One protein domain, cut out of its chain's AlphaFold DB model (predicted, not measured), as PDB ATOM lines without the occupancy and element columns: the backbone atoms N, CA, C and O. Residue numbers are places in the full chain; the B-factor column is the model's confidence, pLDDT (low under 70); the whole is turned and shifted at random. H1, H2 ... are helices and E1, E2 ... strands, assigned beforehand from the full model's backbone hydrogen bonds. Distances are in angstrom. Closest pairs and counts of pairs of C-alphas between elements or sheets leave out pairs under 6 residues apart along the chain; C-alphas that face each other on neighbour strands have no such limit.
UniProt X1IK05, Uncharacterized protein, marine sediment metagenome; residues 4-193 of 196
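Overview. This is residues 4 to 193 of the 196 residues of an uncharacterized protein of marine sediment metagenome (UniProt X1IK05). A twisted sheet of four parallel strands has two helices, H1 and H3, over one face, and a third long helix, H4, packs on H3 on the side away from the sheet. The small hairpin E3 and E4 lies beyond the E6 edge of the sheet, and short H2 packs on residues 143 to 151 of H3. The printed part has 190 residues, with four named helices and six named strands in the order E1 H1 E2 E3 E4 E5 H2 E6 H3 H4; the large sheet runs E2, E1, E5, E6. The class is mixed, helices and strands, with under half of the residues in named elements; the whole is compact, with a radius of gyration of the C-alphas of 15.9 A and spans of 45 by 36 by 36 A.

Arrangement. Begin with the sheet: edge strand E2, residues 34 to 43, then E1, residues 4 to 12, then E5, residues 79 to 84, then edge strand E6, residues 110 to 114. Look for N 39 and O 7 at 2.8 A between E2 and E1, N 10 and O 81 at 2.8 A between E1 and E5, and N 113 and O 82 at 2.8 A between E5 and E6. H1, residues 18 to 31, and H3, residues 132 to 151, are on the same face, making two layers, helices on one face of a sheet. H1 lies over E2 at a height over the sheet of 8.8 A, and only just not over E1, on which 2 of its C-alphas fall. H3 lies over E5 and E6 at a height of 7.3 A, with Gly 111 and Glu 140 the closest C-alphas of E6 and H3, 5.1 A apart. E1, H1, E2 form a strand-helix-strand unit, two parallel neighbour strands with a helix between, and its crossover is right-handed; E5, H2, E6 form another, H2 being residues 100 to 103. H3 is the hub, touching three helices. Residues 132 to 138 of H3 touch H1 at a steep tilt of 54 degrees, the same way, closest at C-alphas Gln 20 and Ala 134, 4.4 A. Residues 143 to 151 of H3 touch H2, closest at C-alphas Gly 101 and Trp 147, 5.1 A. H4, residues 173 to 191, touches H3 at a shallow tilt of 24 degrees, the same way, closest at C-alphas Ile 149 and Met 188, 6.9 A. The hairpin of E3, residues 50 to 52, and E4, residues 60 to 62, is antiparallel, with N 52 and O 60 at 2.8 A. In H1, H3 and H4 every O i to N i+4 pair is within hydrogen-bond range; H2 is too short for such a pair.

Along the chain. Find C-alpha 4 at (99.760, 121.149, 152.485), where E1 begins its 25.4 A; E2 is 26.8 A, E5 16.3 A and E6 13.4 A long. From C-alpha 132 at (111.177, 135.910, 135.928) H3 runs 28.8 A; H1 is 19.9 A long. H4 runs 27.3 A to C-alpha 191 at (104.637, 127.470, 166.323).

Size, cuts and confidence. The C-alphas farthest apart are those of Gly 89 and Gly 193, 49.8 A. The printed part has no cut. The links E4 to E5, E5 to H2, E6 to H3 and H3 to H4 are long. The mean pLDDT of the printed part is 78.0; 48 residues are under 70, among them 94 to 108 and 153 to 168.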
ATOM      1  N   GLU A   4     100.634 120.817 153.618       87.25
ATOM      2  CA  GLU A   4      99.760 121.149 152.485       87.25
ATOM      3  C   GLU A   4      99.365 122.630 152.538       87.25
ATOM      4  O   GLU A   4      98.707 123.076 153.479       87.25
ATOM      5  N   MET A   5      99.723 123.381 151.496       87.06
ATOM      6  CA  MET A   5      99.394 124.794 151.341       87.06
ATOM      7  C   MET A   5      98.349 124.962 150.241       87.06
ATOM      8  O   MET A   5      98.597 124.676 149.071       87.06
ATOM      9  N   LYS A   6      97.165 125.453 150.612       89.81
ATOM     10  CA  LYS A   6      96.078 125.750 149.668       89.81
ATOM     11  C   LYS A   6      96.178 127.192 149.205       89.81
ATOM     12  O   LYS A   6      95.969 128.105 150.009       89.81
ATOM     13  N   VAL A   7      96.465 127.389 147.922       91.94
ATOM     14  CA  VAL A   7      96.687 128.715 147.333       91.94
ATOM     15  C   VAL A   7      95.638 128.976 146.259       91.94
ATOM     16  O   VAL A   7      95.433 128.149 145.377       91.94
ATOM     17  N   ALA A   8      94.933 130.103 146.342       92.94
ATOM     18  CA  ALA A   8      94.082 130.581 145.255       92.94
ATOM     19  C   ALA A   8      94.906 131.496 144.350       92.94
ATOM     20  O   ALA A   8      95.435 132.493 144.833       92.94
ATOM     21  N   VAL A   9      94.991 131.191 143.060       95.25
ATOM     22  CA  VAL A   9      95.590 132.082 142.061       95.25
ATOM     23  C   VAL A   9      94.455 132.657 141.229       95.25
ATOM     24  O   VAL A   9      93.811 131.938 140.470       95.25
ATOM     25  N   MET A  10      94.180 133.943 141.410       94.19
ATOM     26  CA  MET A  10      93.188 134.677 140.636       94.19
ATOM     27  C   MET A  10      93.868 135.357 139.454       94.19
ATOM     28  O   MET A  10      94.688 136.252 139.645       94.19
ATOM     29  N   ILE A  11      93.517 134.935 138.245       96.56
ATOM     30  CA  ILE A  11      94.048 135.464 136.991       96.56
ATOM     31  C   ILE A  11      92.971 136.352 136.374       96.56
ATOM     32  O   ILE A  11      91.914 135.857 135.980       96.56
ATOM     33  N   TYR A  12      93.230 137.655 136.307       96.38
ATOM     34  CA  TYR A  12      92.362 138.611 135.624       96.38
ATOM     35  C   TYR A  12      92.790 138.713 134.165       96.38
ATOM     36  O   TYR A  12      93.912 139.142 133.892       96.38
ATOM     37  N   GLY A  13      91.905 138.344 133.241       94.94
ATOM     38  CA  GLY A  13      92.197 138.283 131.807       94.94
ATOM     39  C   GLY A  13      92.385 136.859 131.276       94.94
ATOM     40  O   GLY A  13      92.117 135.867 131.954       94.94
ATOM     41  N   GLU A  14      92.822 136.766 130.021       92.50
ATOM     42  CA  GLU A  14      92.841 135.513 129.244       92.50
ATOM     43  C   GLU A  14      94.257 134.961 129.029       92.50
ATOM     44  O   GLU A  14      94.442 133.957 128.342       92.50
ATOM     45  N   GLU A  15      95.269 135.602 129.608       92.69
ATOM     46  CA  GLU A  15      96.658 135.198 129.467       92.69
ATOM     47  C   GLU A  15      96.906 133.783 130.004       92.69
ATOM     48  O   GLU A  15      96.366 133.344 131.032       92.69
ATOM     49  N   ASP A  16      97.737 133.053 129.263       92.81
ATOM     50  CA  ASP A  16      98.255 131.760 129.678       92.81
ATOM     51  C   ASP A  16      99.534 131.976 130.486       92.81
ATOM     52  O   ASP A  16     100.561 132.373 129.944       92.81
ATOM     53  N   LEU A  17      99.442 131.733 131.794       93.69
ATOM     54  CA  LEU A  17     100.541 131.866 132.754       93.69
ATOM     55  C   LEU A  17     101.001 130.494 133.274       93.69
ATOM     56  O   LEU A  17     101.633 130.393 134.328       93.69
ATOM     57  N   SER A  18     100.651 129.414 132.563       93.94
ATOM     58  CA  SER A  18     100.892 128.041 133.017       93.94
ATOM     59  C   SER A  18     102.380 127.745 133.209       93.94
ATOM     60  O   SER A  18     102.736 126.997 134.114       93.94
ATOM     61  N   ALA A  19     103.263 128.320 132.385       92.00
ATOM     62  CA  ALA A  19     104.706 128.112 132.507       92.00
ATOM     63  C   ALA A  19     105.244 128.666 133.837       92.00
ATOM     64  O   ALA A  19     105.895 127.941 134.587       92.00
ATOM     65  N   GLN A  20     104.890 129.911 134.163       92.81
ATOM     66  CA  GLN A  20     105.299 130.596 135.388       92.81
ATOM     67  C   GLN A  20     104.717 129.910 136.627       92.81
ATOM     68  O   GLN A  20     105.415 129.735 137.623       92.81
ATOM     69  N   LEU A  21     103.445 129.502 136.572       95.31
ATOM     70  CA  LEU A  21     102.769 128.837 137.689       95.31
ATOM     71  C   LEU A  21     103.316 127.432 137.957       95.31
ATOM     72  O   LEU A  21     103.515 127.072 139.119       95.31
ATOM     73  N   ASN A  22     103.586 126.655 136.904       95.31
ATOM     74  CA  ASN A  22     104.196 125.334 137.042       95.31
ATOM     75  C   ASN A  22     105.615 125.442 137.597       95.31
ATOM     76  O   ASN A  22     105.945 124.729 138.538       95.31
ATOM     77  N   GLU A  23     106.427 126.365 137.081       93.62
ATOM     78  CA  GLU A  23     107.789 126.556 137.574       93.62
ATOM     79  C   GLU A  23     107.824 127.049 139.025       93.62
ATOM     80  O   GLU A  23     108.587 126.521 139.831       93.62
ATOM     81  N   TRP A  24     106.975 128.015 139.393       93.62
ATOM     82  CA  TRP A  24     106.840 128.455 140.784       93.62
ATOM     83  C   TRP A  24     106.494 127.281 141.705       93.62
ATOM     84  O   TRP A  24     107.124 127.101 142.751       93.62
ATOM     85  N   LYS A  25     105.524 126.451 141.303       95.50
ATOM     86  CA  LYS A  25     105.149 125.256 142.054       95.50
ATOM     87  C   LYS A  25     106.314 124.279 142.192       95.50
ATOM     88  O   LYS A  25     106.599 123.848 143.305       95.50
ATOM     89  N   GLU A  26     106.974 123.944 141.087       94.12
ATOM     90  CA  GLU A  26     108.116 123.028 141.072       94.12
ATOM     91  C   GLU A  26     109.248 123.533 141.965       94.12
ATOM     92  O   GLU A  26     109.798 122.759 142.742       94.12
ATOM     93  N   PHE A  27     109.550 124.832 141.919       90.88
ATOM     94  CA  PHE A  27     110.558 125.442 142.777       90.88
ATOM     95  C   PHE A  27     110.193 125.302 144.260       90.88
ATOM     96  O   PHE A  27     110.986 124.787 145.050       90.88
ATOM     97  N   VAL A  28     108.982 125.710 144.656       89.94
ATOM     98  CA  VAL A  28     108.562 125.639 146.062       89.94
ATOM     99  C   VAL A  28     108.532 124.193 146.558       89.94
ATOM    100  O   VAL A  28     109.050 123.910 147.633       89.94
ATOM    101  N   GLU A  29     107.973 123.254 145.797       92.06
ATOM    102  CA  GLU A  29     107.885 121.849 146.221       92.06
ATOM    103  C   GLU A  29     109.243 121.123 146.201       92.06
ATOM    104  O   GLU A  29     109.424 120.154 146.938       92.06
ATOM    105  N   ALA A  30     110.209 121.571 145.391       88.50
ATOM    106  CA  ALA A  30     111.551 120.989 145.353       88.50
ATOM    107  C   ALA A  30     112.437 121.439 146.521       88.50
ATOM    108  O   ALA A  30     113.275 120.663 146.984       88.50
ATOM    109  N   TYR A  31     112.270 122.682 146.980       83.56
ATOM    110  CA  TYR A  31     113.173 123.301 147.952       83.56
ATOM    111  C   TYR A  31     112.543 123.586 149.315       83.56
ATOM    112  O   TYR A  31     113.203 124.131 150.192       83.56
ATOM    113  N   THR A  32     111.282 123.213 149.517       81.75
ATOM    114  CA  THR A  32     110.593 123.370 150.801       81.75
ATOM    115  C   THR A  32     109.856 122.085 151.162       81.75
ATOM    116  O   THR A  32     109.647 121.216 150.320       81.75
ATOM    117  N   ASN A  33     109.402 121.957 152.412       83.50
ATOM    118  CA  ASN A  33     108.514 120.852 152.790       83.50
ATOM    119  C   ASN A  33     107.025 121.165 152.521       83.50
ATOM    120  O   ASN A  33     106.143 120.513 153.092       83.50
ATOM    121  N   PHE A  34     106.727 122.176 151.699       86.88
ATOM    122  CA  PHE A  34     105.366 122.500 151.288       86.88
ATOM    123  C   PHE A  34     104.925 121.643 150.102       86.88
ATOM    124  O   PHE A  34     105.701 121.308 149.214       86.88
ATOM    125  N   THR A  35     103.636 121.323 150.066       91.69
ATOM    126  CA  THR A  35     102.957 120.825 148.865       91.69
ATOM    127  C   THR A  35     101.897 121.844 148.477       91.69
ATOM    128  O   THR A  35     101.002 122.131 149.276       91.69
ATOM    129  N   LEU A  36     101.998 122.411 147.275       92.81
ATOM    130  CA  LEU A  36     101.112 123.467 146.804       92.81
ATOM    131  C   LEU A  36      99.890 122.877 146.094       92.81
ATOM    132  O   LEU A  36      99.957 122.313 144.994       92.81
ATOM    133  N   ASN A  37      98.731 123.078 146.711       93.31
ATOM    134  CA  ASN A  37      97.428 122.806 146.125       93.31
ATOM    135  C   ASN A  37      96.865 124.111 145.544       93.31
ATOM    136  O   ASN A  37      96.213 124.895 146.241       93.31
ATOM    137  N   ILE A  38      97.198 124.368 144.277       94.44
ATOM    138  CA  ILE A  38      96.840 125.597 143.565       94.44
ATOM    139  C   ILE A  38      95.425 125.462 142.996       94.44
ATOM    140  O   ILE A  38      95.124 124.540 142.243       94.44
ATOM    141  N   THR A  39      94.556 126.402 143.354       94.12
ATOM    142  CA  THR A  39      93.253 126.610 142.716       94.12
ATOM    143  C   THR A  39      93.350 127.826 141.808       94.12
ATOM    144  O   THR A  39      93.388 128.953 142.300       94.12
ATOM    145  N   GLU A  40      93.382 127.606 140.498       95.00
ATOM    146  CA  GLU A  40      93.306 128.688 139.518       95.00
ATOM    147  C   GLU A  40      91.857 129.158 139.348       95.00
ATOM    148  O   GLU A  40      90.937 128.356 139.168       95.00
ATOM    149  N   ILE A  41      91.657 130.469 139.411       94.88
ATOM    150  CA  ILE A  41      90.367 131.138 139.266       94.88
ATOM    151  C   ILE A  41      90.548 132.201 138.191       94.88
ATOM    152  O   ILE A  41      91.389 133.083 138.336       94.88
ATOM    153  N   ARG A  42      89.767 132.122 137.114       96.25
ATOM    154  CA  ARG A  42      89.792 133.129 136.049       96.25
ATOM    155  C   ARG A  42      88.676 134.138 136.255       96.25
ATOM    156  O   ARG A  42      87.521 133.752 136.422       96.25
ATOM    157  N   GLU A  43      89.042 135.409 136.221       96.19
ATOM    158  CA  GLU A  43      88.138 136.550 136.316       96.19
ATOM    159  C   GLU A  43      88.281 137.432 135.063       96.19
ATOM    160  O   GLU A  43      89.332 137.421 134.412       96.19
ATOM    161  N   PRO A  44      87.252 138.221 134.708       96.12
ATOM    162  CA  PRO A  44      87.373 139.233 133.663       96.12
ATOM    163  C   PRO A  44      88.537 140.195 133.929       96.12
ATOM    164  O   PRO A  44      88.881 140.457 135.079       96.12
ATOM    165  N   GLU A  45      89.122 140.756 132.871       96.00
ATOM    166  CA  GLU A  45      90.194 141.750 133.002       96.00
ATOM    167  C   GLU A  45      89.752 142.935 133.879       96.00
ATOM    168  O   GLU A  45      88.629 143.435 133.755       96.00
ATOM    169  N   LEU A  46      90.633 143.376 134.783       93.69
ATOM    170  CA  LEU A  46      90.359 144.524 135.643       93.69
ATOM    171  C   LEU A  46      90.248 145.787 134.793       93.69
ATOM    172  O   LEU A  46      91.142 146.101 134.016       93.69
ATOM    173  N   THR A  47      89.175 146.547 134.984       92.31
ATOM    174  CA  THR A  47      88.991 147.851 134.327       92.31
ATOM    175  C   THR A  47      89.420 149.020 135.208       92.31
ATOM    176  O   THR A  47      89.524 150.144 134.728       92.31
ATOM    177  N   GLU A  48      89.641 148.768 136.497       89.25
ATOM    178  CA  GLU A  48      90.040 149.759 137.491       89.25
ATOM    179  C   GLU A  48      91.072 149.143 138.438       89.25
ATOM    180  O   GLU A  48      90.925 148.003 138.884       89.25
ATOM    181  N   ILE A  49      92.116 149.916 138.737       87.19
ATOM    182  CA  ILE A  49      93.243 149.503 139.575       87.19
ATOM    183  C   ILE A  49      93.457 150.585 140.617       87.19
ATOM    184  O   ILE A  49      93.412 151.775 140.297       87.19
ATOM    185  N   THR A  50      93.649 150.178 141.868       85.31
ATOM    186  CA  THR A  50      93.782 151.121 142.971       85.31
ATOM    187  C   THR A  50      95.071 151.916 142.815       85.31
ATOM    188  O   THR A  50      96.154 151.349 142.686       85.31
ATOM    189  N   TYR A  51      94.936 153.239 142.837       81.69
ATOM    190  CA  TYR A  51      96.060 154.156 142.951       81.69
ATOM    191  C   TYR A  51      96.493 154.254 144.414       81.69
ATOM    192  O   TYR A  51      95.659 154.428 145.305       81.69
ATOM    193  N   TRP A  52      97.792 154.136 144.648       75.25
ATOM    194  CA  TRP A  52      98.419 154.192 145.955       75.25
ATOM    195  C   TRP A  52      99.374 155.380 146.018       75.25
ATOM    196  O   TRP A  52     100.413 155.405 145.354       75.25
ATOM    197  N   GLU A  53      99.003 156.366 146.834       66.88
ATOM    198  CA  GLU A  53      99.846 157.514 147.165       66.88
ATOM    199  C   GLU A  53     100.911 157.060 148.172       66.88
ATOM    200  O   GLU A  53     100.629 156.825 149.352       66.88
ATOM    201  N   GLY A  54     102.145 156.885 147.703       61.34
ATOM    202  CA  GLY A  54     103.249 156.463 148.553       61.34
ATOM    203  C   GLY A  54     103.707 157.604 149.464       61.34
ATOM    204  O   GLY A  54     104.129 158.658 149.002       61.34
ATOM    205  N   TYR A  55     103.697 157.396 150.785       44.91
ATOM    206  CA  TYR A  55     104.200 158.397 151.744       44.91
ATOM    207  C   TYR A  55     105.737 158.595 151.644       44.91
ATOM    208  O   TYR A  55     106.259 159.608 152.110       44.91
ATOM    209  N   TYR A  56     106.455 157.645 151.018       45.88
ATOM    210  CA  TYR A  56     107.916 157.653 150.802       45.88
ATOM    211  C   TYR A  56     108.392 157.000 149.487       45.88
ATOM    212  O   TYR A  56     109.577 157.080 149.163       45.88
ATOM    213  N   GLU A  57     107.492 156.390 148.717       54.16
ATOM    214  CA  GLU A  57     107.783 155.765 147.424       54.16
ATOM    215  C   GLU A  57     106.939 156.431 146.342       54.16
ATOM    216  O   GLU A  57     105.949 157.092 146.644       54.16
ATOM    217  N   LYS A  58     107.364 156.316 145.083       57.59
ATOM    218  CA  LYS A  58     106.627 156.893 143.958       57.59
ATOM    219  C   LYS A  58     105.175 156.420 143.968       57.59
ATOM    220  O   LYS A  58     104.909 155.247 144.214       57.59
ATOM    221  N   ASP A  59     104.282 157.334 143.622       73.69
ATOM    222  CA  ASP A  59     102.885 157.038 143.334       73.69
ATOM    223  C   ASP A  59     102.762 155.872 142.347       73.69
ATOM    224  O   ASP A  59     103.423 155.863 141.304       73.69
ATOM    225  N   CYS A  60     101.929 154.886 142.673       79.62
ATOM    226  CA  CYS A  60     101.873 153.645 141.912       79.62
ATOM    227  C   CYS A  60     100.489 152.989 141.934       79.62
ATOM    228  O   CYS A  60      99.608 153.384 142.693       79.62
ATOM    229  N   TYR A  61     100.277 152.001 141.067       84.31
ATOM    230  CA  TYR A  61      99.028 151.252 140.959       84.31
ATOM    231  C   TYR A  61      99.218 149.804 141.405       84.31
ATOM    232  O   TYR A  61     100.226 149.172 141.076       84.31
ATOM    233  N   LEU A  62      98.223 149.271 142.116       83.81
ATOM    234  CA  LEU A  62      98.148 147.854 142.463       83.81
ATOM    235  C   LEU A  62      96.703 147.340 142.502       83.81
ATOM    236  O   LEU A  62      95.782 148.059 142.895       83.81
ATOM    237  N   ALA A  63      96.500 146.071 142.141       85.50
ATOM    238  CA  ALA A  63      95.279 145.370 142.520       85.50
ATOM    239  C   ALA A  63      95.314 145.089 144.028       85.50
ATOM    240  O   ALA A  63      96.334 144.645 144.562       85.50
ATOM    241  N   THR A  64      94.205 145.343 144.713       81.25
ATOM    242  CA  THR A  64      94.088 145.214 146.169       81.25
ATOM    243  C   THR A  64      93.071 144.143 146.541       81.25
ATOM    244  O   THR A  64      92.409 143.547 145.688       81.25
ATOM    245  N   ARG A  65      92.892 143.916 147.844       80.00
ATOM    246  CA  ARG A  65      91.864 143.020 148.386       80.00
ATOM    247  C   ARG A  65      90.451 143.308 147.867       80.00
ATOM    248  O   ARG A  65      89.646 142.390 147.788       80.00
ATOM    249  N   GLU A  66      90.148 144.554 147.499       82.56
ATOM    250  CA  GLU A  66      88.820 144.937 147.003       82.56
ATOM    251  C   GLU A  66      88.545 144.380 145.599       82.56
ATOM    252  O   GLU A  66      87.393 144.272 145.185       82.56
ATOM    253  N   ASN A  67      89.592 143.968 144.874       86.69
ATOM    254  CA  ASN A  67      89.449 143.284 143.595       86.69
ATOM    255  C   ASN A  67      89.115 141.791 143.765       86.69
ATOM    256  O   ASN A  67      88.644 141.167 142.822       86.69
ATOM    257  N   VAL A  68      89.319 141.209 144.953       86.94
ATOM    258  CA  VAL A  68      89.154 139.770 145.200       86.94
ATOM    259  C   VAL A  68      87.681 139.348 145.144       86.94
ATOM    260  O   VAL A  68      86.862 139.729 145.982       86.94
ATOM    261  N   ASN A  69      87.351 138.425 144.240       89.44
ATOM    262  CA  ASN A  69      86.070 137.719 144.247       89.44
ATOM    263  C   ASN A  69      86.064 136.582 145.285       89.44
ATOM    264  O   ASN A  69      86.226 135.401 144.970       89.44
ATOM    265  N   TYR A  70      85.825 136.925 146.553       86.06
ATOM    266  CA  TYR A  70      85.801 135.953 147.654       86.06
ATOM    267  C   TYR A  70      84.748 134.845 147.511       86.06
ATOM    268  O   TYR A  70      84.864 133.814 148.172       86.06
ATOM    269  N   ASN A  71      83.736 135.019 146.654       88.62
ATOM    270  CA  ASN A  71      82.735 133.982 146.400       88.62
ATOM    271  C   ASN A  71      83.267 132.854 145.503       88.62
ATOM    272  O   ASN A  71      82.755 131.738 145.576       88.62
ATOM    273  N   ALA A  72      84.277 133.135 144.674       88.25
ATOM    274  CA  ALA A  72      84.928 132.145 143.819       88.25
ATOM    275  C   ALA A  72      86.021 131.353 144.559       88.25
ATOM    276  O   ALA A  72      86.398 130.263 144.133       88.25
ATOM    277  N   ILE A  73      86.514 131.878 145.687       85.94
ATOM    278  CA  ILE A  73      87.599 131.268 146.454       85.94
ATOM    279  C   ILE A  73      87.046 130.190 147.403       85.94
ATOM    280  O   ILE A  73      86.186 130.481 148.242       85.94
ATOM    281  N   PRO A  74      87.563 128.947 147.359       81.56
ATOM    282  CA  PRO A  74      87.205 127.930 148.340       81.56
ATOM    283  C   PRO A  74      87.521 128.385 149.775       81.56
ATOM    284  O   PRO A  74      88.572 128.963 150.047       81.56
ATOM    285  N   LYS A  75      86.633 128.070 150.730       70.31
ATOM    286  CA  LYS A  75      86.687 128.552 152.131       70.31
ATOM    287  C   LYS A  75      87.988 128.271 152.906       70.31
ATOM    288  O   LYS A  75      88.147 128.817 153.991       70.31
ATOM    289  N   TYR A  76      88.881 127.428 152.389       66.94
ATOM    290  CA  TYR A  76      90.094 126.974 153.075       66.94
ATOM    291  C   TYR A  76      91.390 127.382 152.370       66.94
ATOM    292  O   TYR A  76      92.446 126.866 152.724       66.94
ATOM    293  N   ASN A  77      91.334 128.251 151.359       66.25
ATOM    294  CA  ASN A  77      92.561 128.749 150.749       66.25
ATOM    295  C   ASN A  77      93.203 129.758 151.699       66.25
ATOM    296  O   ASN A  77      92.565 130.723 152.128       66.25
ATOM    297  N   HIS A  78      94.453 129.478 152.048       71.81
ATOM    298  CA  HIS A  78      95.198 130.214 153.059       71.81
ATOM    299  C   HIS A  78      95.890 131.431 152.469       71.81
ATOM    300  O   HIS A  78      96.038 132.408 153.181       71.81
ATOM    301  N   ILE A  79      96.266 131.377 151.188       86.50
ATOM    302  CA  ILE A  79      96.963 132.442 150.459       86.50
ATOM    303  C   ILE A  79      96.206 132.733 149.165       86.50
ATOM    304  O   ILE A  79      95.680 131.814 148.528       86.50
ATOM    305  N   ILE A  80      96.148 134.007 148.781       88.31
ATOM    306  CA  ILE A  80      95.549 134.468 147.524       88.31
ATOM    307  C   ILE A  80      96.636 135.169 146.705       88.31
ATOM    308  O   ILE A  80      97.331 136.023 147.229       88.31
ATOM    309  N   ILE A  81      96.804 134.842 145.432       90.94
ATOM    310  CA  ILE A  81      97.714 135.551 144.525       90.94
ATOM    311  C   ILE A  81      96.871 136.158 143.413       90.94
ATOM    312  O   ILE A  81      96.121 135.445 142.750       90.94
ATOM    313  N   LEU A  82      96.970 137.471 143.228       91.62
ATOM    314  CA  LEU A  82      96.312 138.203 142.154       91.62
ATOM    315  C   LEU A  82      97.306 138.401 141.015       91.62
ATOM    316  O   LEU A  82      98.328 139.055 141.206       91.62
ATOM    317  N   LEU A  83      96.986 137.872 139.841       94.25
ATOM    318  CA  LEU A  83      97.728 138.076 138.601       94.25
ATOM    319  C   LEU A  83      96.884 138.968 137.687       94.25
ATOM    320  O   LEU A  83      95.773 138.592 137.310       94.25
ATOM    321  N   TRP A  84      97.374 140.164 137.364       93.56
ATOM    322  CA  TRP A  84      96.603 141.205 136.666       93.56
ATOM    323  C   TRP A  84      97.445 141.982 135.636       93.56
ATOM    324  O   TRP A  84      98.645 141.762 135.520       93.56
ATOM    325  N   LYS A  85      96.839 142.895 134.868       92.31
ATOM    326  CA  LYS A  85      97.552 143.789 133.934       92.31
ATOM    327  C   LYS A  85      97.490 145.234 134.388       92.31
ATOM    328  O   LYS A  85      96.404 145.716 134.686       92.31
ATOM    329  N   LEU A  86      98.609 145.951 134.329       89.94
ATOM    330  CA  LEU A  86      98.592 147.412 134.311       89.94
ATOM    331  C   LEU A  86      97.780 147.919 133.125       89.94
ATOM    332  O   LEU A  86      97.942 147.430 132.003       89.94
ATOM    333  N   LEU A  87      96.976 148.950 133.373       90.94
ATOM    334  CA  LEU A  87      96.309 149.694 132.313       90.94
ATOM    335  C   LEU A  87      97.289 150.673 131.658       90.94
ATOM    336  O   LEU A  87      98.302 151.071 132.238       90.94
ATOM    337  N   GLU A  88      96.979 151.081 130.429       89.81
ATOM    338  CA  GLU A  88      97.808 152.018 129.673       89.81
ATOM    339  C   GLU A  88      98.044 153.324 130.456       89.81
ATOM    340  O   GLU A  88      97.112 153.951 130.958       89.81
ATOM    341  N   GLY A  89      99.312 153.735 130.558       87.50
ATOM    342  CA  GLY A  89      99.719 154.953 131.264       87.50
ATOM    343  C   GLY A  89      99.870 154.814 132.784       87.50
ATOM    344  O   GLY A  89     100.184 155.809 133.435       87.50
ATOM    345  N   GLN A  90      99.677 153.620 133.353       87.25
ATOM    346  CA  GLN A  90      99.897 153.355 134.778       87.25
ATOM    347  C   GLN A  90     101.324 152.860 135.064       87.25
ATOM    348  O   GLN A  90     101.913 152.124 134.273       87.25
ATOM    349  N   GLU A  91     101.858 153.225 136.233       83.62
ATOM    350  CA  GLU A  91     103.094 152.659 136.790       83.62
ATOM    351  C   GLU A  91     102.755 151.674 137.921       83.62
ATOM    352  O   GLU A  91     101.912 151.962 138.767       83.62
ATOM    353  N   THR A  92     103.403 150.507 137.960       77.56
ATOM    354  CA  THR A  92     103.228 149.542 139.062       77.56
ATOM    355  C   THR A  92     104.032 149.942 140.287       77.56
ATOM    356  O   THR A  92     105.121 150.507 140.171       77.56
ATOM    357  N   CYS A  93     103.553 149.547 141.466       73.81
ATOM    358  CA  CYS A  93     104.407 149.489 142.646       73.81
ATOM    359  C   CYS A  93     105.523 148.459 142.389       73.81
ATOM    360  O   CYS A  93     105.288 147.452 141.708       73.81
ATOM    361  N   LEU A  94     106.752 148.725 142.841       64.50
ATOM    362  CA  LEU A  94     107.878 147.813 142.602       64.50
ATOM    363  C   LEU A  94     107.570 146.421 143.189       64.50
ATOM    364  O   LEU A  94     107.050 146.330 144.293       64.50
ATOM    365  N   ALA A  95     107.880 145.370 142.418       55.72
ATOM    366  CA  ALA A  95     107.807 143.941 142.769       55.72
ATOM    367  C   ALA A  95     106.442 143.335 143.169       55.72
ATOM    368  O   ALA A  95     106.394 142.154 143.498       55.72
ATOM    369  N   GLY A  96     105.335 144.071 143.059       54.41
ATOM    370  CA  GLY A  96     104.069 143.592 143.611       54.41
ATOM    371  C   GLY A  96     103.974 143.919 145.102       54.41
ATOM    372  O   GLY A  96     104.951 143.929 145.838       54.41
ATOM    373  N   GLY A  97     102.803 144.376 145.523       52.97
ATOM    374  CA  GLY A  97     102.643 145.210 146.715       52.97
ATOM    375  C   GLY A  97     102.607 144.489 148.065       52.97
ATOM    376  O   GLY A  97     101.923 144.990 148.959       52.97
ATOM    377  N   THR A  98     103.268 143.343 148.256       53.84
ATOM    378  CA  THR A  98     103.205 142.634 149.550       53.84
ATOM    379  C   THR A  98     104.301 143.095 150.512       53.84
ATOM    380  O   THR A  98     105.283 142.404 150.772       53.84
ATOM    381  N   TRP A  99     104.125 144.274 151.104       51.72
ATOM    382  CA  TRP A  99     105.096 144.878 152.025       51.72
ATOM    383  C   TRP A  99     104.955 144.369 153.480       51.72
ATOM    384  O   TRP A  99     104.662 145.121 154.408       51.72
ATOM    385  N   GLY A 100     105.180 143.073 153.714       40.81
ATOM    386  CA  GLY A 100     105.331 142.506 155.069       40.81
ATOM    387  C   GLY A 100     104.127 142.682 156.015       40.81
ATOM    388  O   GLY A 100     103.019 142.961 155.587       40.81
ATOM    389  N   GLY A 101     104.305 142.464 157.322       38.62
ATOM    390  CA  GLY A 101     103.209 142.500 158.311       38.62
ATOM    391  C   GLY A 101     102.671 143.899 158.652       38.62
ATOM    392  O   GLY A 101     101.491 144.029 158.965       38.62
ATOM    393  N   ASP A 102     103.518 144.931 158.554       38.84
ATOM    394  CA  ASP A 102     103.179 146.317 158.926       38.84
ATOM    395  C   ASP A 102     102.509 147.109 157.787       38.84
ATOM    396  O   ASP A 102     101.795 148.078 158.047       38.84
ATOM    397  N   TRP A 103     102.709 146.691 156.531       43.31
ATOM    398  CA  TRP A 103     102.124 147.318 155.333       43.31
ATOM    399  C   TRP A 103     101.376 146.320 154.438       43.31
ATOM    400  O   TRP A 103     100.758 146.708 153.445       43.31
ATOM    401  N   GLY A 104     101.396 145.037 154.799       45.25
ATOM    402  CA  GLY A 104     100.578 143.988 154.214       45.25
ATOM    403  C   GLY A 104      99.120 144.324 154.432       45.25
ATOM    404  O   GLY A 104      98.644 144.481 155.557       45.25
ATOM    405  N   ILE A 105      98.428 144.490 153.317       46.78
ATOM    406  CA  ILE A 105      97.083 145.029 153.275       46.78
ATOM    407  C   ILE A 105      96.175 144.160 154.153       46.78
ATOM    408  O   ILE A 105      96.013 142.965 153.916       46.78
ATOM    409  N   HIS A 106      95.636 144.791 155.199       47.00
ATOM    410  CA  HIS A 106      94.927 144.161 156.307       47.00
ATOM    411  C   HIS A 106      93.935 143.063 155.862       47.00
ATOM    412  O   HIS A 106      93.178 143.237 154.903       47.00
ATOM    413  N   ASP A 107      93.911 141.978 156.644       52.03
ATOM    414  CA  ASP A 107      92.891 140.917 156.730       52.03
ATOM    415  C   ASP A 107      93.131 139.586 155.989       52.03
ATOM    416  O   ASP A 107      92.440 138.627 156.334       52.03
ATOM    417  N   ARG A 108      94.102 139.447 155.065       58.38
ATOM    418  CA  ARG A 108      94.558 138.140 154.516       58.38
ATOM    419  C   ARG A 108      95.975 138.207 153.933       58.38
ATOM    420  O   ARG A 108      96.351 139.257 153.425       58.38
ATOM    421  N   PRO A 109      96.714 137.084 153.878       72.81
ATOM    422  CA  PRO A 109      97.968 137.025 153.140       72.81
ATOM    423  C   PRO A 109      97.644 136.939 151.646       72.81
ATOM    424  O   PRO A 109      97.110 135.933 151.158       72.81
ATOM    425  N   TYR A 110      97.927 138.007 150.908       75.94
ATOM    426  CA  TYR A 110      97.799 137.970 149.461       75.94
ATOM    427  C   TYR A 110      98.980 138.611 148.748       75.94
ATOM    428  O   TYR A 110      99.513 139.607 149.221       75.94
ATOM    429  N   GLY A 111      99.349 138.015 147.616       82.50
ATOM    430  CA  GLY A 111     100.294 138.564 146.649       82.50
ATOM    431  C   GLY A 111      99.555 139.301 145.539       82.50
ATOM    432  O   GLY A 111      98.465 138.882 145.143       82.50
ATOM    433  N   THR A 112     100.124 140.386 145.018       86.12
ATOM    434  CA  THR A 112      99.527 141.143 143.906       86.12
ATOM    435  C   THR A 112     100.576 141.464 142.855       86.12
ATOM    436  O   THR A 112     101.507 142.216 143.112       86.12
ATOM    437  N   ILE A 113     100.444 140.873 141.668       90.19
ATOM    438  CA  ILE A 113     101.495 140.866 140.649       90.19
ATOM    439  C   ILE A 113     100.903 141.275 139.299       90.19
ATOM    440  O   ILE A 113     100.086 140.535 138.738       90.19
ATOM    441  N   PRO A 114     101.319 142.418 138.729       90.88
ATOM    442  CA  PRO A 114     101.052 142.687 137.332       90.88
ATOM    443  C   PRO A 114     101.941 141.804 136.451       90.88
ATOM    444  O   PRO A 114     103.151 141.752 136.652       90.88
ATOM    445  N   TYR A 115     101.363 141.133 135.456       91.44
ATOM    446  CA  TYR A 115     102.090 140.217 134.569       91.44
ATOM    447  C   TYR A 115     102.475 140.827 133.210       91.44
ATOM    448  O   TYR A 115     103.166 140.190 132.422       91.44
ATOM    449  N   ASN A 116     102.061 142.063 132.911       90.44
ATOM    450  CA  ASN A 116     102.397 142.779 131.668       90.44
ATOM    451  C   ASN A 116     103.488 143.853 131.858       90.44
ATOM    452  O   ASN A 116     103.503 144.873 131.167       90.44
ATOM    453  N   VAL A 117     104.387 143.640 132.814       86.12
ATOM    454  CA  VAL A 117     105.489 144.547 133.163       86.12
ATOM    455  C   VAL A 117     106.824 143.992 132.687       86.12
ATOM    456  O   VAL A 117     107.004 142.783 132.589       86.12
ATOM    457  N   TRP A 118     107.786 144.882 132.429       80.31
ATOM    458  CA  TRP A 118     109.084 144.522 131.840       80.31
ATOM    459  C   TRP A 118     109.873 143.482 132.648       80.31
ATOM    460  O   TRP A 118     110.661 142.740 132.076       80.31
ATOM    461  N   TRP A 119     109.668 143.420 133.965       78.38
ATOM    462  CA  TRP A 119     110.309 142.446 134.845       78.38
ATOM    463  C   TRP A 119     109.509 141.146 134.996       78.38
ATOM    464  O   TRP A 119     109.999 140.218 135.610       78.38
ATOM    465  N   PHE A 120     108.292 141.024 134.467       82.19
ATOM    466  CA  PHE A 120     107.573 139.741 134.447       82.19
ATOM    467  C   PHE A 120     107.846 138.953 133.151       82.19
ATOM    468  O   PHE A 120     107.500 137.780 133.033       82.19
ATOM    469  N   ASP A 121     108.496 139.605 132.184       72.12
ATOM    470  CA  ASP A 121     108.832 139.076 130.866       72.12
ATOM    471  C   ASP A 121     109.760 137.843 130.946       72.12
ATOM    472  O   ASP A 121     110.778 137.836 131.645       72.12
ATOM    473  N   GLU A 122     109.412 136.799 130.191       62.53
ATOM    474  CA  GLU A 122     110.123 135.516 130.089       62.53
ATOM    475  C   GLU A 122     111.539 135.630 129.505       62.53
ATOM    476  O   GLU A 122     112.359 134.730 129.679       62.53
ATOM    477  N   SER A 123     111.851 136.721 128.803       65.31
ATOM    478  CA  SER A 123     113.181 136.953 128.229       65.31
ATOM    479  C   SER A 123     114.259 137.248 129.277       65.31
ATOM    480  O   SER A 123     115.452 137.146 128.973       65.31
ATOM    481  N   TYR A 124     113.860 137.569 130.509       62.00
ATOM    482  CA  TYR A 124     114.761 137.732 131.642       62.00
ATOM    483  C   TYR A 124     114.868 136.409 132.407       62.00
ATOM    484  O   TYR A 124     114.039 136.091 133.254       62.00
ATOM    485  N   THR A 125     115.906 135.625 132.120       60.03
ATOM    486  CA  THR A 125     116.268 134.484 132.968       60.03
ATOM    487  C   THR A 125     117.119 134.967 134.140       60.03
ATOM    488  O   THR A 125     118.058 135.750 133.971       60.03
ATOM    489  N   HIS A 126     116.793 134.500 135.342       65.12
ATOM    490  CA  HIS A 126     117.526 134.796 136.571       65.12
ATOM    491  C   HIS A 126     118.009 133.490 137.204       65.12
ATOM    492  O   HIS A 126     117.441 132.427 136.973       65.12
ATOM    493  N   GLU A 127     119.105 133.536 137.964       68.19
ATOM    494  CA  GLU A 127     119.723 132.323 138.511       68.19
ATOM    495  C   GLU A 127     118.714 131.480 139.310       68.19
ATOM    496  O   GLU A 127     118.151 131.939 140.303       68.19
ATOM    497  N   GLY A 128     118.496 130.243 138.852       71.81
ATOM    498  CA  GLY A 128     117.568 129.274 139.444       71.81
ATOM    499  C   GLY A 128     116.123 129.318 138.937       71.81
ATOM    500  O   GLY A 128     115.354 128.452 139.345       71.81
ATOM    501  N   PHE A 129     115.769 130.243 138.034       81.88
ATOM    502  CA  PHE A 129     114.450 130.327 137.395       81.88
ATOM    503  C   PHE A 129     114.567 130.489 135.871       81.88
ATOM    504  O   PHE A 129     115.317 131.322 135.358       81.88
ATOM    505  N   ASN A 130     113.786 129.714 135.130       84.50
ATOM    506  CA  ASN A 130     113.616 129.832 133.685       84.50
ATOM    507  C   ASN A 130     112.711 131.011 133.310       84.50
ATOM    508  O   ASN A 130     112.842 131.535 132.210       84.50
ATOM    509  N   THR A 131     111.817 131.441 134.206       86.00
ATOM    510  CA  THR A 131     110.947 132.604 134.014       86.00
ATOM    511  C   THR A 131     111.056 133.582 135.185       86.00
ATOM    512  O   THR A 131     110.945 133.207 136.354       86.00
ATOM    513  N   HIS A 132     111.213 134.877 134.888       84.94
ATOM    514  CA  HIS A 132     111.177 135.910 135.928       84.94
ATOM    515  C   HIS A 132     109.798 135.975 136.607       84.94
ATOM    516  O   HIS A 132     109.703 136.195 137.811       84.94
ATOM    517  N   GLY A 133     108.718 135.689 135.873       88.56
ATOM    518  CA  GLY A 133     107.380 135.585 136.453       88.56
ATOM    519  C   GLY A 133     107.292 134.564 137.594       88.56
ATOM    520  O   GLY A 133     106.776 134.899 138.659       88.56
ATOM    521  N   ALA A 134     107.860 133.360 137.442       90.62
ATOM    522  CA  ALA A 134     107.897 132.369 138.524       90.62
ATOM    523  C   ALA A 134     108.687 132.859 139.745       90.62
ATOM    524  O   ALA A 134     108.278 132.635 140.888       90.62
ATOM    525  N   GLN A 135     109.791 133.572 139.522       86.56
ATOM    526  CA  GLN A 135     110.583 134.171 140.592       86.56
ATOM    527  C   GLN A 135     109.782 135.228 141.367       86.56
ATOM    528  O   GLN A 135     109.810 135.230 142.596       86.56
ATOM    529  N   ILE A 136     109.038 136.102 140.682       86.69
ATOM    530  CA  ILE A 136     108.210 137.115 141.354       86.69
ATOM    531  C   ILE A 136     107.041 136.467 142.097       86.69
ATOM    532  O   ILE A 136     106.762 136.831 143.235       86.69
ATOM    533  N   ILE A 137     106.396 135.457 141.508       90.38
ATOM    534  CA  ILE A 137     105.352 134.698 142.207       90.38
ATOM    535  C   ILE A 137     105.931 134.030 143.464       90.38
ATOM    536  O   ILE A 137     105.300 134.061 144.519       90.38
ATOM    537  N   THR A 138     107.155 133.496 143.392       89.25
ATOM    538  CA  THR A 138     107.868 132.939 144.554       89.25
ATOM    539  C   THR A 138     108.111 134.000 145.626       89.25
ATOM    540  O   THR A 138     107.828 133.752 146.797       89.25
ATOM    541  N   HIS A 139     108.592 135.179 145.231       83.88
ATOM    542  CA  HIS A 139     108.838 136.306 146.127       83.88
ATOM    543  C   HIS A 139     107.572 136.719 146.888       83.88
ATOM    544  O   HIS A 139     107.547 136.752 148.118       83.88
ATOM    545  N   GLU A 140     106.480 136.947 146.163       83.88
ATOM    546  CA  GLU A 140     105.217 137.383 146.755       83.88
ATOM    547  C   GLU A 140     104.568 136.284 147.600       83.88
ATOM    548  O   GLU A 140     103.970 136.558 148.642       83.88
ATOM    549  N   PHE A 141     104.741 135.019 147.215       86.62
ATOM    550  CA  PHE A 141     104.335 133.888 148.040       86.62
ATOM    551  C   PHE A 141     105.104 133.837 149.369       86.62
ATOM    552  O   PHE A 141     104.499 133.591 150.415       86.62
ATOM    553  N   GLN A 142     106.410 134.123 149.371       81.94
ATOM    554  CA  GLN A 142     107.175 134.246 150.614       81.94
ATOM    555  C   GLN A 142     106.683 135.399 151.482       81.94
ATOM    556  O   GLN A 142     106.537 135.226 152.691       81.94
ATOM    557  N   ASN A 143     106.384 136.553 150.888       77.38
ATOM    558  CA  ASN A 143     105.827 137.691 151.617       77.38
ATOM    559  C   ASN A 143     104.468 137.345 152.248       77.38
ATOM    560  O   ASN A 143     104.233 137.642 153.422       77.38
ATOM    561  N   ALA A 144     103.612 136.621 151.524       81.19
ATOM    562  CA  ALA A 144     102.349 136.108 152.045       81.19
ATOM    563  C   ALA A 144     102.550 135.124 153.220       81.19
ATOM    564  O   ALA A 144     101.850 135.214 154.229       81.19
ATOM    565  N   LEU A 145     103.534 134.220 153.141       79.88
ATOM    566  CA  LEU A 145     103.881 133.312 154.245       79.88
ATOM    567  C   LEU A 145     104.402 134.058 155.478       79.88
ATOM    568  O   LEU A 145     103.990 133.756 156.598       79.88
ATOM    569  N   ARG A 146     105.271 135.055 155.280       75.69
ATOM    570  CA  ARG A 146     105.777 135.923 156.357       75.69
ATOM    571  C   ARG A 146     104.636 136.623 157.083       75.69
ATOM    572  O   ARG A 146     104.651 136.685 158.309       75.69
ATOM    573  N   TRP A 147     103.637 137.105 156.341       75.75
ATOM    574  CA  TRP A 147     102.437 137.693 156.929       75.75
ATOM    575  C   TRP A 147     101.703 136.685 157.816       75.75
ATOM    576  O   TRP A 147     101.446 137.010 158.968       75.75
ATOM    577  N   ILE A 148     101.448 135.457 157.339       75.88
ATOM    578  CA  ILE A 148     100.779 134.403 158.136       75.88
ATOM    579  C   ILE A 148     101.537 134.140 159.435       75.88
ATOM    580  O   ILE A 148     100.938 134.094 160.507       75.88
ATOM    581  N   ILE A 149     102.857 133.971 159.353       73.06
ATOM    582  CA  ILE A 149     103.692 133.743 160.535       73.06
ATOM    583  C   ILE A 149     103.571 134.918 161.510       73.06
ATOM    584  O   ILE A 149     103.441 134.719 162.721       73.06
ATOM    585  N   HIS A 150     103.565 136.142 160.987       70.56
ATOM    586  CA  HIS A 150     103.499 137.326 161.818       70.56
ATOM    587  C   HIS A 150     102.155 137.515 162.516       70.56
ATOM    588  O   HIS A 150     102.106 137.729 163.729       70.56
ATOM    589  N   THR A 151     101.063 137.428 161.763       70.38
ATOM    590  CA  THR A 151      99.725 137.780 162.239       70.38
ATOM    591  C   THR A 151      99.015 136.607 162.903       70.38
ATOM    592  O   THR A 151      98.448 136.774 163.980       70.38
ATOM    593  N   GLU A 152      99.073 135.414 162.309       71.25
ATOM    594  CA  GLU A 152      98.339 134.238 162.791       71.25
ATOM    595  C   GLU A 152      99.132 133.467 163.849       71.25
ATOM    596  O   GLU A 152      98.557 132.951 164.807       71.25
ATOM    597  N   LEU A 153     100.462 133.400 163.705       69.19
ATOM    598  CA  LEU A 153     101.331 132.673 164.642       69.19
ATOM    599  C   LEU A 153     101.989 133.589 165.685       69.19
ATOM    600  O   LEU A 153     102.622 133.092 166.613       69.19
ATOM    601  N   SER A 154     101.789 134.911 165.588       68.94
ATOM    602  CA  SER A 154     102.326 135.918 166.521       68.94
ATOM    603  C   SER A 154     103.860 135.918 166.641       68.94
ATOM    604  O   SER A 154     104.402 136.297 167.682       68.94
ATOM    605  N   PHE A 155     104.573 135.515 165.585       64.25
ATOM    606  CA  PHE A 155     106.034 135.607 165.527       64.25
ATOM    607  C   PHE A 155     106.460 136.969 164.961       64.25
ATOM    608  O   PHE A 155     105.892 137.437 163.982       64.25
ATOM    609  N   PRO A 156     107.435 137.677 165.541       61.88
ATOM    610  CA  PRO A 156     107.820 138.993 165.036       61.88
ATOM    611  C   PRO A 156     108.410 138.890 163.621       61.88
ATOM    612  O   PRO A 156     109.338 138.125 163.405       61.88
ATOM    613  N   ALA A 157     107.939 139.701 162.664       54.28
ATOM    614  CA  ALA A 157     108.436 139.675 161.278       54.28
ATOM    615  C   ALA A 157     109.959 139.903 161.173       54.28
ATOM    616  O   ALA A 157     110.601 139.422 160.245       54.28
ATOM    617  N   SER A 158     110.547 140.582 162.165       56.81
ATOM    618  CA  SER A 158     111.989 140.806 162.295       56.81
ATOM    619  C   SER A 158     112.811 139.554 162.630       56.81
ATOM    620  O   SER A 158     114.035 139.658 162.684       56.81
ATOM    621  N   SER A 159     112.190 138.407 162.938       57.12
ATOM    622  CA  SER A 159     112.916 137.145 163.159       57.12
ATOM    623  C   SER A 159     113.249 136.408 161.862       57.12
ATOM    624  O   SER A 159     114.077 135.503 161.881       57.12
ATOM    625  N   LEU A 160     112.652 136.811 160.735       60.00
ATOM    626  CA  LEU A 160     112.884 136.190 159.437       60.00
ATOM    627  C   LEU A 160     113.965 136.959 158.652       60.00
ATOM    628  O   LEU A 160     113.966 138.191 158.659       60.00
ATOM    629  N   PRO A 161     114.886 136.260 157.962       59.25
ATOM    630  CA  PRO A 161     115.940 136.897 157.178       59.25
ATOM    631  C   PRO A 161     115.354 137.778 156.066       59.25
ATOM    632  O   PRO A 161     114.537 137.318 155.273       59.25
ATOM    633  N   ASP A 162     115.768 139.043 155.984       58.50
ATOM    634  CA  ASP A 162     115.351 139.964 154.920       58.50
ATOM    635  C   ASP A 162     116.352 139.920 153.746       58.50
ATOM    636  O   ASP A 162     117.520 140.285 153.939       58.50
ATOM    637  N   PRO A 163     115.929 139.504 152.531       53.97
ATOM    638  CA  PRO A 163     116.804 139.441 151.358       53.97
ATOM    639  C   PRO A 163     117.451 140.788 151.011       53.97
ATOM    640  O   PRO A 163     118.532 140.807 150.424       53.97
ATOM    641  N   TYR A 164     116.843 141.909 151.405       52.38
ATOM    642  CA  TYR A 164     117.348 143.257 151.134       52.38
ATOM    643  C   TYR A 164     118.197 143.842 152.272       52.38
ATOM    644  O   TYR A 164     118.813 144.894 152.094       52.38
ATOM    645  N   ALA A 165     118.300 143.154 153.416       56.81
ATOM    646  CA  ALA A 165     119.105 143.569 154.569       56.81
ATOM    647  C   ALA A 165     120.461 142.836 154.669       56.81
ATOM    648  O   ALA A 165     121.045 142.752 155.750       56.81
ATOM    649  N   GLY A 166     120.958 142.283 153.556       58.88
ATOM    650  CA  GLY A 166     122.229 141.547 153.504       58.88
ATOM    651  C   GLY A 166     122.142 140.095 153.983       58.88
ATOM    652  O   GLY A 166     123.166 139.423 154.082       58.88
ATOM    653  N   ALA A 167     120.936 139.568 154.244       62.12
ATOM    654  CA  ALA A 167     120.758 138.161 154.625       62.12
ATOM    655  C   ALA A 167     121.216 137.174 153.533       62.12
ATOM    656  O   ALA A 167     121.459 136.006 153.820       62.12
ATOM    657  N   CYS A 168     121.363 137.663 152.302       68.75
ATOM    658  CA  CYS A 168     121.732 136.884 151.127       68.75
ATOM    659  C   CYS A 168     123.120 137.238 150.571       68.75
ATOM    660  O   CYS A 168     123.438 136.901 149.430       68.75
ATOM    661  N   ASP A 169     123.961 137.919 151.357       74.31
ATOM    662  CA  ASP A 169     125.304 138.301 150.927       74.31
ATOM    663  C   ASP A 169     126.156 137.066 150.589       74.31
ATOM    664  O   ASP A 169     126.413 136.199 151.425       74.31
ATOM    665  N   GLY A 170     126.623 137.002 149.339       77.44
ATOM    666  CA  GLY A 170     127.429 135.889 148.829       77.44
ATOM    667  C   GLY A 170     126.630 134.655 148.396       77.44
ATOM    668  O   GLY A 170     127.253 133.664 148.020       77.44
ATOM    669  N   MET A 171     125.296 134.720 148.419       80.81
ATOM    670  CA  MET A 171     124.401 133.690 147.889       80.81
ATOM    671  C   MET A 171     123.936 134.051 146.474       80.81
ATOM    672  O   MET A 171     123.765 135.225 146.138       80.81
ATOM    673  N   THR A 172     123.677 133.040 145.652       81.44
ATOM    674  CA  THR A 172     122.823 133.200 144.468       81.44
ATOM    675  C   THR A 172     121.403 133.566 144.903       81.44
ATOM    676  O   THR A 172     120.985 133.329 146.041       81.44
ATOM    677  N   LEU A 173     120.615 134.129 143.991       73.25
ATOM    678  CA  LEU A 173     119.245 134.527 144.309       73.25
ATOM    679  C   LEU A 173     118.347 133.326 144.655       73.25
ATOM    680  O   LEU A 173     117.502 133.417 145.541       73.25
ATOM    681  N   ALA A 174     118.565 132.179 144.011       75.12
ATOM    682  CA  ALA A 174     117.891 130.938 144.370       75.12
ATOM    683  C   ALA A 174     118.260 130.475 145.786       75.12
ATOM    684  O   ALA A 174     117.368 130.190 146.578       75.12
ATOM    685  N   GLU A 175     119.550 130.456 146.138       81.00
ATOM    686  CA  GLU A 175     120.008 130.102 147.492       81.00
ATOM    687  C   GLU A 175     119.416 131.038 148.554       81.00
ATOM    688  O   GLU A 175     118.970 130.580 149.605       81.00
ATOM    689  N   CYS A 176     119.329 132.332 148.244       79.69
ATOM    690  CA  CYS A 176     118.656 133.322 149.075       79.69
ATOM    691  C   CYS A 176     117.188 132.944 149.330       79.69
ATOM    692  O   CYS A 176     116.771 132.830 150.485       79.69
ATOM    693  N   TYR A 177     116.416 132.668 148.271       76.06
ATOM    694  CA  TYR A 177     115.018 132.251 148.392       76.06
ATOM    695  C   TYR A 177     114.855 130.971 149.216       76.06
ATOM    696  O   TYR A 177     113.982 130.914 150.081       76.06
ATOM    697  N   ILE A 178     115.710 129.973 148.992       80.75
ATOM    698  CA  ILE A 178     115.693 128.707 149.735       80.75
ATOM    699  C   ILE A 178     115.949 128.963 151.224       80.75
ATOM    700  O   ILE A 178     115.159 128.531 152.057       80.75
ATOM    701  N   SER A 179     116.973 129.752 151.565       79.50
ATOM    702  CA  SER A 179     117.300 130.061 152.966       79.50
ATOM    703  C   SER A 179     116.152 130.756 153.712       79.50
ATOM    704  O   SER A 179     115.917 130.509 154.895       79.50
ATOM    705  N   ILE A 180     115.387 131.598 153.008       76.00
ATOM    706  CA  ILE A 180     114.202 132.262 153.553       76.00
ATOM    707  C   ILE A 180     113.077 131.253 153.788       76.00
ATOM    708  O   ILE A 180     112.405 131.327 154.817       76.00
ATOM    709  N   PHE A 181     112.857 130.320 152.858       79.12
ATOM    710  CA  PHE A 181     111.867 129.264 153.046       79.12
ATOM    711  C   PHE A 181     112.221 128.327 154.200       79.12
ATOM    712  O   PHE A 181     111.312 127.940 154.935       79.12
ATOM    713  N   ASP A 182     113.498 127.995 154.386       78.69
ATOM    714  CA  ASP A 182     113.958 127.196 155.523       78.69
ATOM    715  C   ASP A 182     113.640 127.910 156.843       78.69
ATOM    716  O   ASP A 182     112.979 127.337 157.708       78.69
ATOM    717  N   ALA A 183     113.978 129.200 156.955       76.06
ATOM    718  CA  ALA A 183     113.656 129.999 158.139       76.06
ATOM    719  C   ALA A 183     112.139 130.087 158.402       76.06
ATOM    720  O   ALA A 183     111.688 129.921 159.532       76.06
ATOM    721  N   ILE A 184     111.335 130.305 157.354       75.50
ATOM    722  CA  ILE A 184     109.864 130.285 157.429       75.50
ATOM    723  C   ILE A 184     109.362 128.923 157.931       75.50
ATOM    724  O   ILE A 184     108.485 128.854 158.792       75.50
ATOM    725  N   THR A 185     109.921 127.838 157.401       75.19
ATOM    726  CA  THR A 185     109.525 126.466 157.726       75.19
ATOM    727  C   THR A 185     109.851 126.123 159.181       75.19
ATOM    728  O   THR A 185     108.996 125.571 159.880       75.19
ATOM    729  N   ASP A 186     111.040 126.490 159.658       75.69
ATOM    730  CA  ASP A 186     111.473 126.283 161.042       75.69
ATOM    731  C   ASP A 186     110.558 127.010 162.037       75.69
ATOM    732  O   ASP A 186     110.111 126.417 163.024       75.69
ATOM    733  N   GLU A 187     110.200 128.263 161.750       73.62
ATOM    734  CA  GLU A 187     109.282 129.036 162.596       73.62
ATOM    735  C   GLU A 187     107.865 128.448 162.587       73.62
ATOM    736  O   GLU A 187     107.225 128.329 163.637       73.62
ATOM    737  N   MET A 188     107.374 127.988 161.430       71.12
ATOM    738  CA  MET A 188     106.086 127.295 161.357       71.12
ATOM    739  C   MET A 188     106.079 126.012 162.199       71.12
ATOM    740  O   MET A 188     105.100 125.768 162.906       71.12
ATOM    741  N   TYR A 189     107.154 125.212 162.176       73.06
ATOM    742  CA  TYR A 189     107.268 124.015 163.021       73.06
ATOM    743  C   TYR A 189     107.359 124.336 164.510       73.06
ATOM    744  O   TYR A 189     106.745 123.631 165.322       73.06
ATOM    745  N   SER A 190     108.078 125.403 164.858       70.62
ATOM    746  CA  SER A 190     108.149 125.943 166.215       70.62
ATOM    747  C   SER A 190     106.758 126.275 166.749       70.62
ATOM    748  O   SER A 190     106.359 125.793 167.813       70.62
ATOM    749  N   ALA A 191     105.975 127.018 165.962       66.81
ATOM    750  CA  ALA A 191     104.637 127.470 166.323       66.81
ATOM    751  C   ALA A 191     103.652 126.319 166.579       66.81
ATOM    752  O   ALA A 191     102.841 126.377 167.504       66.81
ATOM    753  N   ILE A 192     103.721 125.258 165.772       66.44
ATOM    754  CA  ILE A 192     102.812 124.102 165.865       66.44
ATOM    755  C   ILE A 192     103.323 123.001 166.809       66.44
ATOM    756  O   ILE A 192     102.697 121.946 166.912       66.44
ATOM    757  N   GLY A 193     104.435 123.239 167.519       57.00
ATOM    758  CA  GLY A 193     104.988 122.315 168.512       57.00
ATOM    759  C   GLY A 193     105.516 121.006 167.920       57.00
ATOM    760  O   GLY A 193     105.510 119.984 168.604       57.00
TER     761      GLY A 193